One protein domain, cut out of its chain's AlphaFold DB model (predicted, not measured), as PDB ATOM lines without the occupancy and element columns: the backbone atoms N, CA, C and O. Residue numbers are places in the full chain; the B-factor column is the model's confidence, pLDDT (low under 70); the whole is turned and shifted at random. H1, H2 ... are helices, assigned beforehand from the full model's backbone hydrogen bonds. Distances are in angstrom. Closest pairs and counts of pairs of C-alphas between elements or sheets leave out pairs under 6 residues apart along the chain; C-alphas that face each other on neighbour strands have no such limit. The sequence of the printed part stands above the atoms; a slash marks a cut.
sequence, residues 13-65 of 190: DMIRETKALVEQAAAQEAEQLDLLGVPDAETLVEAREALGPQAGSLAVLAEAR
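What this domain is: This is residues 13 to 65 of the 190 residues of an uncharacterized protein of Novosphingobium sp. 28-62-57 (UniProt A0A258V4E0). One long helix, H1, sticks out as a free arm from a small head, in which two short helices, H2 and H3, cross at a wide angle and pack on each other. The arm makes most of the length, and the outline is a rod with spans of 59 by 14 by 11 A. The printed part has 53 residues with three named helices, H1, H2 and H3 in chain order, and no named strand; the class is all helix. The whole is extended, with a radius of gyration of the C-alphas of 18.2 A.

How they stand to each other: H1, residues 13 to 35, is the longest helix and touches no helix. Residues 13 to 36, of which 13 to 35 belong to H1, stand free. H1 is apart from H2, residues 41 to 51, and is also apart from H3, residues 57 to 65. H2 and H3 touch, with 12 pairs of C-alphas within 8 A. Their closest C-alphas, those of Ala 47 and Val 60, are 5.3 A apart, and their centres are 8.3 A apart. Their lines stand at 73 degrees, only just about perpendicular. In H1, H2 and H3 every O i to N i+4 pair is within hydrogen-bond range.

Where its parts are: H1 has 23 residues and measures 33.4 A from C-alpha 13 at (502.270, 586.859, 488.100) to C-alpha 35 at (519.211, 607.898, 468.432). H2 has 11 residues and measures 15.4 A from first to last C-alpha. H3 has 9 residues, measures 12.5 A and ends with C-alpha 65 at (527.468, 611.156, 460.913).

The domain as a whole: The two C-alphas farthest apart, those of Asp 13 and Gln 54, are 58.9 A apart. The printed part has no cut. The links H1 to H2 and H2 to H3, with 5 residues each, are tight. The mean pLDDT of the printed part is 76.3, and residues 27 to 38 are under 70.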
ATOM      1  N   ASP A  13     502.805 585.960 489.128       80.44
ATOM      2  CA  ASP A  13     502.270 586.859 488.100       80.44
ATOM      3  C   ASP A  13     502.898 588.259 488.192       80.44
ATOM      4  O   ASP A  13     503.356 588.789 487.177       80.44
ATOM      5  N   MET A  14     503.035 588.817 489.402       81.69
ATOM      6  CA  MET A  14     503.695 590.113 489.614       81.69
ATOM      7  C   MET A  14     505.172 590.091 489.204       81.69
ATOM      8  O   MET A  14     505.668 591.042 488.598       81.69
ATOM      9  N   ILE A  15     505.893 589.005 489.499       86.00
ATOM     10  CA  ILE A  15     507.299 588.849 489.100       86.00
ATOM     11  C   ILE A  15     507.421 588.784 487.573       86.00
ATOM     12  O   ILE A  15     508.328 589.391 487.000       86.00
ATOM     13  N   ARG A  16     506.499 588.088 486.897       87.06
ATOM     14  CA  ARG A  16     506.473 587.984 485.431       87.06
ATOM     15  C   ARG A  16     506.205 589.333 484.770       87.06
ATOM     16  O   ARG A  16     506.910 589.692 483.832       87.06
ATOM     17  N   GLU A  17     505.227 590.076 485.277       85.44
ATOM     18  CA  GLU A  17     504.887 591.414 484.786       85.44
ATOM     19  C   GLU A  17     506.046 592.396 484.997       85.44
ATOM     20  O   GLU A  17     506.448 593.097 484.070       85.44
ATOM     21  N   THR A  18     506.668 592.367 486.178       84.56
ATOM     22  CA  THR A  18     507.834 593.208 486.479       84.56
ATOM     23  C   THR A  18     509.006 592.888 485.550       84.56
ATOM     24  O   THR A  18     509.657 593.796 485.037       84.56
ATOM     25  N   LYS A  19     509.265 591.603 485.277       88.25
ATOM     26  CA  LYS A  19     510.327 591.185 484.355       88.25
ATOM     27  C   LYS A  19     510.063 591.660 482.921       88.25
ATOM     28  O   LYS A  19     510.982 592.159 482.280       88.25
ATOM     29  N   ALA A  20     508.818 591.569 482.455       85.31
ATOM     30  CA  ALA A  20     508.430 592.053 481.133       85.31
ATOM     31  C   ALA A  20     508.613 593.576 480.994       85.31
ATOM     32  O   ALA A  20     509.113 594.042 479.973       85.31
ATOM     33  N   LEU A  21     508.281 594.349 482.035       84.44
ATOM     34  CA  LEU A  21     508.500 595.801 482.050       84.44
ATOM     35  C   LEU A  21     509.990 596.169 482.005       84.44
ATOM     36  O   LEU A  21     510.365 597.107 481.304       84.44
ATOM     37  N   VAL A  22     510.846 595.423 482.711       84.56
ATOM     38  CA  VAL A  22     512.304 595.637 482.692       84.56
ATOM     39  C   VAL A  22     512.900 595.299 481.324       84.56
ATOM     40  O   VAL A  22     513.721 596.057 480.814       84.56
ATOM     41  N   GLU A  23     512.469 594.202 480.698       85.25
ATOM     42  CA  GLU A  23     512.914 593.830 479.347       85.25
ATOM     43  C   GLU A  23     512.469 594.863 478.297       85.25
ATOM     44  O   GLU A  23     513.245 595.230 477.415       85.25
ATOM     45  N   GLN A  24     511.251 595.394 478.425       78.62
ATOM     46  CA  GLN A  24     510.741 596.440 477.542       78.62
ATOM     47  C   GLN A  24     511.487 597.771 477.720       78.62
ATOM     48  O   GLN A  24     511.789 598.438 476.731       78.62
ATOM     49  N   ALA A  25     511.822 598.141 478.959       74.50
ATOM     50  CA  ALA A  25     512.618 599.331 479.245       74.50
ATOM     51  C   ALA A  25     514.041 599.212 478.675       74.50
ATOM     52  O   ALA A  25     514.524 600.150 478.048       74.50
ATOM     53  N   ALA A  26     514.675 598.041 478.802       72.00
ATOM     54  CA  ALA A  26     515.994 597.787 478.225       72.00
ATOM     55  C   ALA A  26     515.987 597.864 476.686       72.00
ATOM     56  O   ALA A  26     516.923 598.393 476.088       72.00
ATOM     57  N   ALA A  27     514.920 597.386 476.035       67.75
ATOM     58  CA  ALA A  27     514.757 597.513 474.586       67.75
ATOM     59  C   ALA A  27     514.578 598.980 474.145       67.75
ATOM     60  O   ALA A  27     515.198 599.413 473.178       67.75
ATOM     61  N   GLN A  28     513.785 599.765 474.881       68.19
ATOM     62  CA  GLN A  28     513.592 601.195 474.606       68.19
ATOM     63  C   GLN A  28     514.861 602.023 474.848       68.19
ATOM     64  O   GLN A  28     515.126 602.974 474.115       68.19
ATOM     65  N   GLU A  29     515.657 601.666 475.856       60.81
ATOM     66  CA  GLU A  29     516.947 602.304 476.130       60.81
ATOM     67  C   GLU A  29     517.959 602.006 475.015       60.81
ATOM     68  O   GLU A  29     518.653 602.914 474.559       60.81
ATOM     69  N   ALA A  30     517.978 600.774 474.492       60.75
ATOM     70  CA  ALA A  30     518.783 600.421 473.324       60.75
ATOM     71  C   ALA A  30     518.379 601.226 472.071       60.75
ATOM     72  O   ALA A  30     519.250 601.731 471.364       60.75
ATOM     73  N   GLU A  31     517.078 601.422 471.831       60.53
ATOM     74  CA  GLU A  31     516.571 602.260 470.730       60.53
ATOM     75  C   GLU A  31     516.879 603.762 470.927       60.53
ATOM     76  O   GLU A  31     517.156 604.476 469.962       60.53
ATOM     77  N   GLN A  32     516.875 604.274 472.164       53.81
ATOM     78  CA  GLN A  32     517.275 605.661 472.454       53.81
ATOM     79  C   GLN A  32     518.784 605.894 472.320       53.81
ATOM     80  O   GLN A  32     519.202 606.966 471.877       53.81
ATOM     81  N   LEU A  33     519.606 604.914 472.696       55.19
ATOM     82  CA  LEU A  33     521.058 604.982 472.527       55.19
ATOM     83  C   LEU A  33     521.454 604.978 471.043       55.19
ATOM     84  O   LEU A  33     522.413 605.655 470.679       55.19
ATOM     85  N   ASP A  34     520.671 604.315 470.186       58.34
ATOM     86  CA  ASP A  34     520.805 604.371 468.724       58.34
ATOM     87  C   ASP A  34     520.494 605.780 468.165       58.34
ATOM     88  O   ASP A  34     521.205 606.308 467.310       58.34
ATOM     89  N   LEU A  35     519.513 606.487 468.744       54.25
ATOM     90  CA  LEU A  35     519.211 607.898 468.432       54.25
ATOM     91  C   LEU A  35     520.324 608.882 468.846       54.25
ATOM     92  O   LEU A  35     520.444 609.959 468.258       54.25
ATOM     93  N   LEU A  36     521.142 608.519 469.837       63.38
ATOM     94  CA  LEU A  36     522.339 609.254 470.270       63.38
ATOM     95  C   LEU A  36     523.632 608.683 469.650       63.38
ATOM     96  O   LEU A  36     524.734 609.060 470.067       63.38
ATOM     97  N   GLY A  37     523.488 607.801 468.653       64.12
ATOM     98  CA  GLY A  37     524.484 606.863 468.155       64.12
ATOM     99  C   GLY A  37     525.894 607.427 467.991       64.12
ATOM    100  O   GLY A  37     526.172 608.339 467.199       64.12
ATOM    101  N   VAL A  38     526.824 606.826 468.733       69.50
ATOM    102  CA  VAL A  38     528.236 606.820 468.351       69.50
ATOM    103  C   VAL A  38     528.317 606.039 467.034       69.50
ATOM    104  O   VAL A  38     527.774 604.938 466.981       69.50
ATOM    105  N   PRO A  39     528.932 606.589 465.970       71.12
ATOM    106  CA  PRO A  39     529.059 605.864 464.713       71.12
ATOM    107  C   PRO A  39     529.747 604.513 464.937       71.12
ATOM    108  O   PRO A  39     530.719 604.435 465.690       71.12
ATOM    109  N   ASP A  40     529.238 603.468 464.286       78.19
ATOM    110  CA  ASP A  40     529.838 602.133 464.264       78.19
ATOM    111  C   ASP A  40     531.319 602.212 463.838       78.19
ATOM    112  O   ASP A  40     531.701 603.034 462.998       78.19
ATOM    113  N   ALA A  41     532.155 601.346 464.412       77.50
ATOM    114  CA  ALA A  41     533.542 601.153 464.021       77.50
ATOM    115  C   ALA A  41     533.716 600.986 462.500       77.50
ATOM    116  O   ALA A  41     534.641 601.582 461.947       77.50
ATOM    117  N   GLU A  42     532.821 600.269 461.813       76.44
ATOM    118  CA  GLU A  42     532.868 600.122 460.349       76.44
ATOM    119  C   GLU A  42     532.677 601.477 459.648       76.44
ATOM    120  O   GLU A  42     533.477 601.872 458.797       76.44
ATOM    121  N   THR A  43     531.703 602.273 460.095       75.69
ATOM    122  CA  THR A  43     531.441 603.609 459.529       75.69
ATOM    123  C   THR A  43     532.576 604.607 459.777       75.69
ATOM    124  O   THR A  43     532.816 605.492 458.953       75.69
ATOM    125  N   LEU A  44     533.310 604.466 460.886       79.38
ATOM    126  CA  LEU A  44     534.481 605.290 461.195       79.38
ATOM    127  C   LEU A  44     535.689 604.930 460.325       79.38
ATOM    128  O   LEU A  44     536.452 605.823 459.949       79.38
ATOM    129  N   VAL A  45     535.870 603.646 460.008       83.06
ATOM    130  CA  VAL A  45     536.927 603.184 459.097       83.06
ATOM    131  C   VAL A  45     536.666 603.714 457.693       83.06
ATOM    132  O   VAL A  45     537.541 604.366 457.127       83.06
ATOM    133  N   GLU A  46     535.445 603.565 457.183       81.12
ATOM    134  CA  GLU A  46     535.068 604.085 455.864       81.12
ATOM    135  C   GLU A  46     535.201 605.617 455.778       81.12
ATOM    136  O   GLU A  46     535.704 606.154 454.789       81.12
ATOM    137  N   ALA A  47     534.818 606.349 456.832       79.94
ATOM    138  CA  ALA A  47     534.990 607.803 456.890       79.94
ATOM    139  C   ALA A  47     536.473 608.224 456.911       79.94
ATOM    140  O   ALA A  47     536.840 609.256 456.344       79.94
ATOM    141  N   ARG A  48     537.345 607.427 457.540       83.19
ATOM    142  CA  ARG A  48     538.797 607.656 457.543       83.19
ATOM    143  C   ARG A  48     539.432 607.332 456.194       83.19
ATOM    144  O   ARG A  48     540.361 608.028 455.795       83.19
ATOM    145  N   GLU A  49     538.937 606.325 455.485       84.38
ATOM    146  CA  GLU A  49     539.370 606.030 454.118       84.38
ATOM    147  C   GLU A  49     538.968 607.147 453.146       84.38
ATOM    148  O   GLU A  49     539.787 607.569 452.333       84.38
ATOM    149  N   ALA A  50     537.758 607.696 453.287       82.25
ATOM    150  CA  ALA A  50     537.267 608.790 452.449       82.25
ATOM    151  C   ALA A  50     538.013 610.123 452.671       82.25
ATOM    152  O   ALA A  50     538.293 610.841 451.712       82.25
ATOM    153  N   LEU A  51     538.345 610.465 453.923       82.81
ATOM    154  CA  LEU A  51     539.051 611.710 454.269       82.81
ATOM    155  C   LEU A  51     540.585 611.588 454.207       82.81
ATOM    156  O   LEU A  51     541.292 612.598 454.213       82.81
ATOM    157  N   GLY A  52     541.102 610.361 454.161       84.44
ATOM    158  CA  GLY A  52     542.526 610.052 454.121       84.44
ATOM    159  C   GLY A  52     543.205 609.944 455.500       84.44
ATOM    160  O   GLY A  52     542.665 610.344 456.535       84.44
ATOM    161  N   PRO A  53     544.447 609.421 455.540       81.56
ATOM    162  CA  PRO A  53     545.136 609.037 456.778       81.56
ATOM    163  C   PRO A  53     545.520 610.207 457.699       81.56
ATOM    164  O   PRO A  53     545.811 609.981 458.871       81.56
ATOM    165  N   GLN A  54     545.502 611.447 457.197       83.69
ATOM    166  CA  GLN A  54     545.809 612.664 457.964       83.69
ATOM    167  C   GLN A  54     544.566 613.319 458.589       83.69
ATOM    168  O   GLN A  54     544.672 614.350 459.254       83.69
ATOM    169  N   ALA A  55     543.375 612.751 458.384       79.69
ATOM    170  CA  ALA A  55     542.146 613.306 458.927       79.69
ATOM    171  C   ALA A  55     542.105 613.187 460.459       79.69
ATOM    172  O   ALA A  55     542.259 612.104 461.037       79.69
ATOM    173  N   GLY A  56     541.864 614.319 461.125       84.00
ATOM    174  CA  GLY A  56     541.664 614.373 462.571       84.00
ATOM    175  C   GLY A  56     540.421 613.590 463.006       84.00
ATOM    176  O   GLY A  56     539.447 613.477 462.261       84.00
ATOM    177  N   SER A  57     540.425 613.081 464.240       79.38
ATOM    178  CA  SER A  57     539.335 612.254 464.792       79.38
ATOM    179  C   SER A  57     537.958 612.923 464.719       79.38
ATOM    180  O   SER A  57     536.965 612.253 464.450       79.38
ATOM    181  N   LEU A  58     537.894 614.245 464.892       80.31
ATOM    182  CA  LEU A  58     536.649 615.014 464.795       80.31
ATOM    183  C   LEU A  58     536.097 615.090 463.364       80.31
ATOM    184  O   LEU A  58     534.882 615.047 463.184       80.31
ATOM    185  N   ALA A  59     536.967 615.165 462.354       80.25
ATOM    186  CA  ALA A  59     536.555 615.204 460.950       80.25
ATOM    187  C   ALA A  59     535.978 613.851 460.508       80.25
ATOM    188  O   ALA A  59     534.921 613.806 459.886       80.25
ATOM    189  N   VAL A  60     536.617 612.751 460.923       82.31
ATOM    190  CA  VAL A  60     536.137 611.379 460.680       82.31
ATOM    191  C   VAL A  60     534.760 611.154 461.309       82.31
ATOM    192  O   VAL A  60     533.862 610.617 460.669       82.31
ATOM    193  N   LEU A  61     534.556 611.625 462.541       77.81
ATOM    194  CA  LEU A  61     533.286 611.474 463.252       77.81
ATOM    195  C   LEU A  61     532.164 612.319 462.617       77.81
ATOM    196  O   LEU A  61     531.015 611.881 462.547       77.81
ATOM    197  N   ALA A  62     532.490 613.513 462.116       76.19
ATOM    198  CA  ALA A  62     531.544 614.363 461.393       76.19
ATOM    199  C   ALA A  62     531.113 613.749 460.050       76.19
ATOM    200  O   ALA A  62     529.931 613.798 459.708       76.19
ATOM    201  N   GLU A  63     532.046 613.141 459.316       76.50
ATOM    202  CA  GLU A  63     531.764 612.500 458.030       76.50
ATOM    203  C   GLU A  63     530.989 611.185 458.204       76.50
ATOM    204  O   GLU A  63     530.006 610.950 457.503       76.50
ATOM    205  N   ALA A  64     531.316 610.389 459.227       76.06
ATOM    206  CA  ALA A  64     530.545 609.195 459.579       76.06
ATOM    207  C   ALA A  64     529.080 609.531 459.936       76.06
ATOM    208  O   ALA A  64     528.160 608.809 459.556       76.06
ATOM    209  N   ARG A  65     528.829 610.676 460.592       73.00
ATOM    210  CA  ARG A  65     527.468 611.156 460.913       73.00
ATOM    211  C   ARG A  65     526.722 611.784 459.733       73.00
ATOM    212  O   ARG A  65     525.498 611.902 459.779       73.00
TER     213      ARG A  65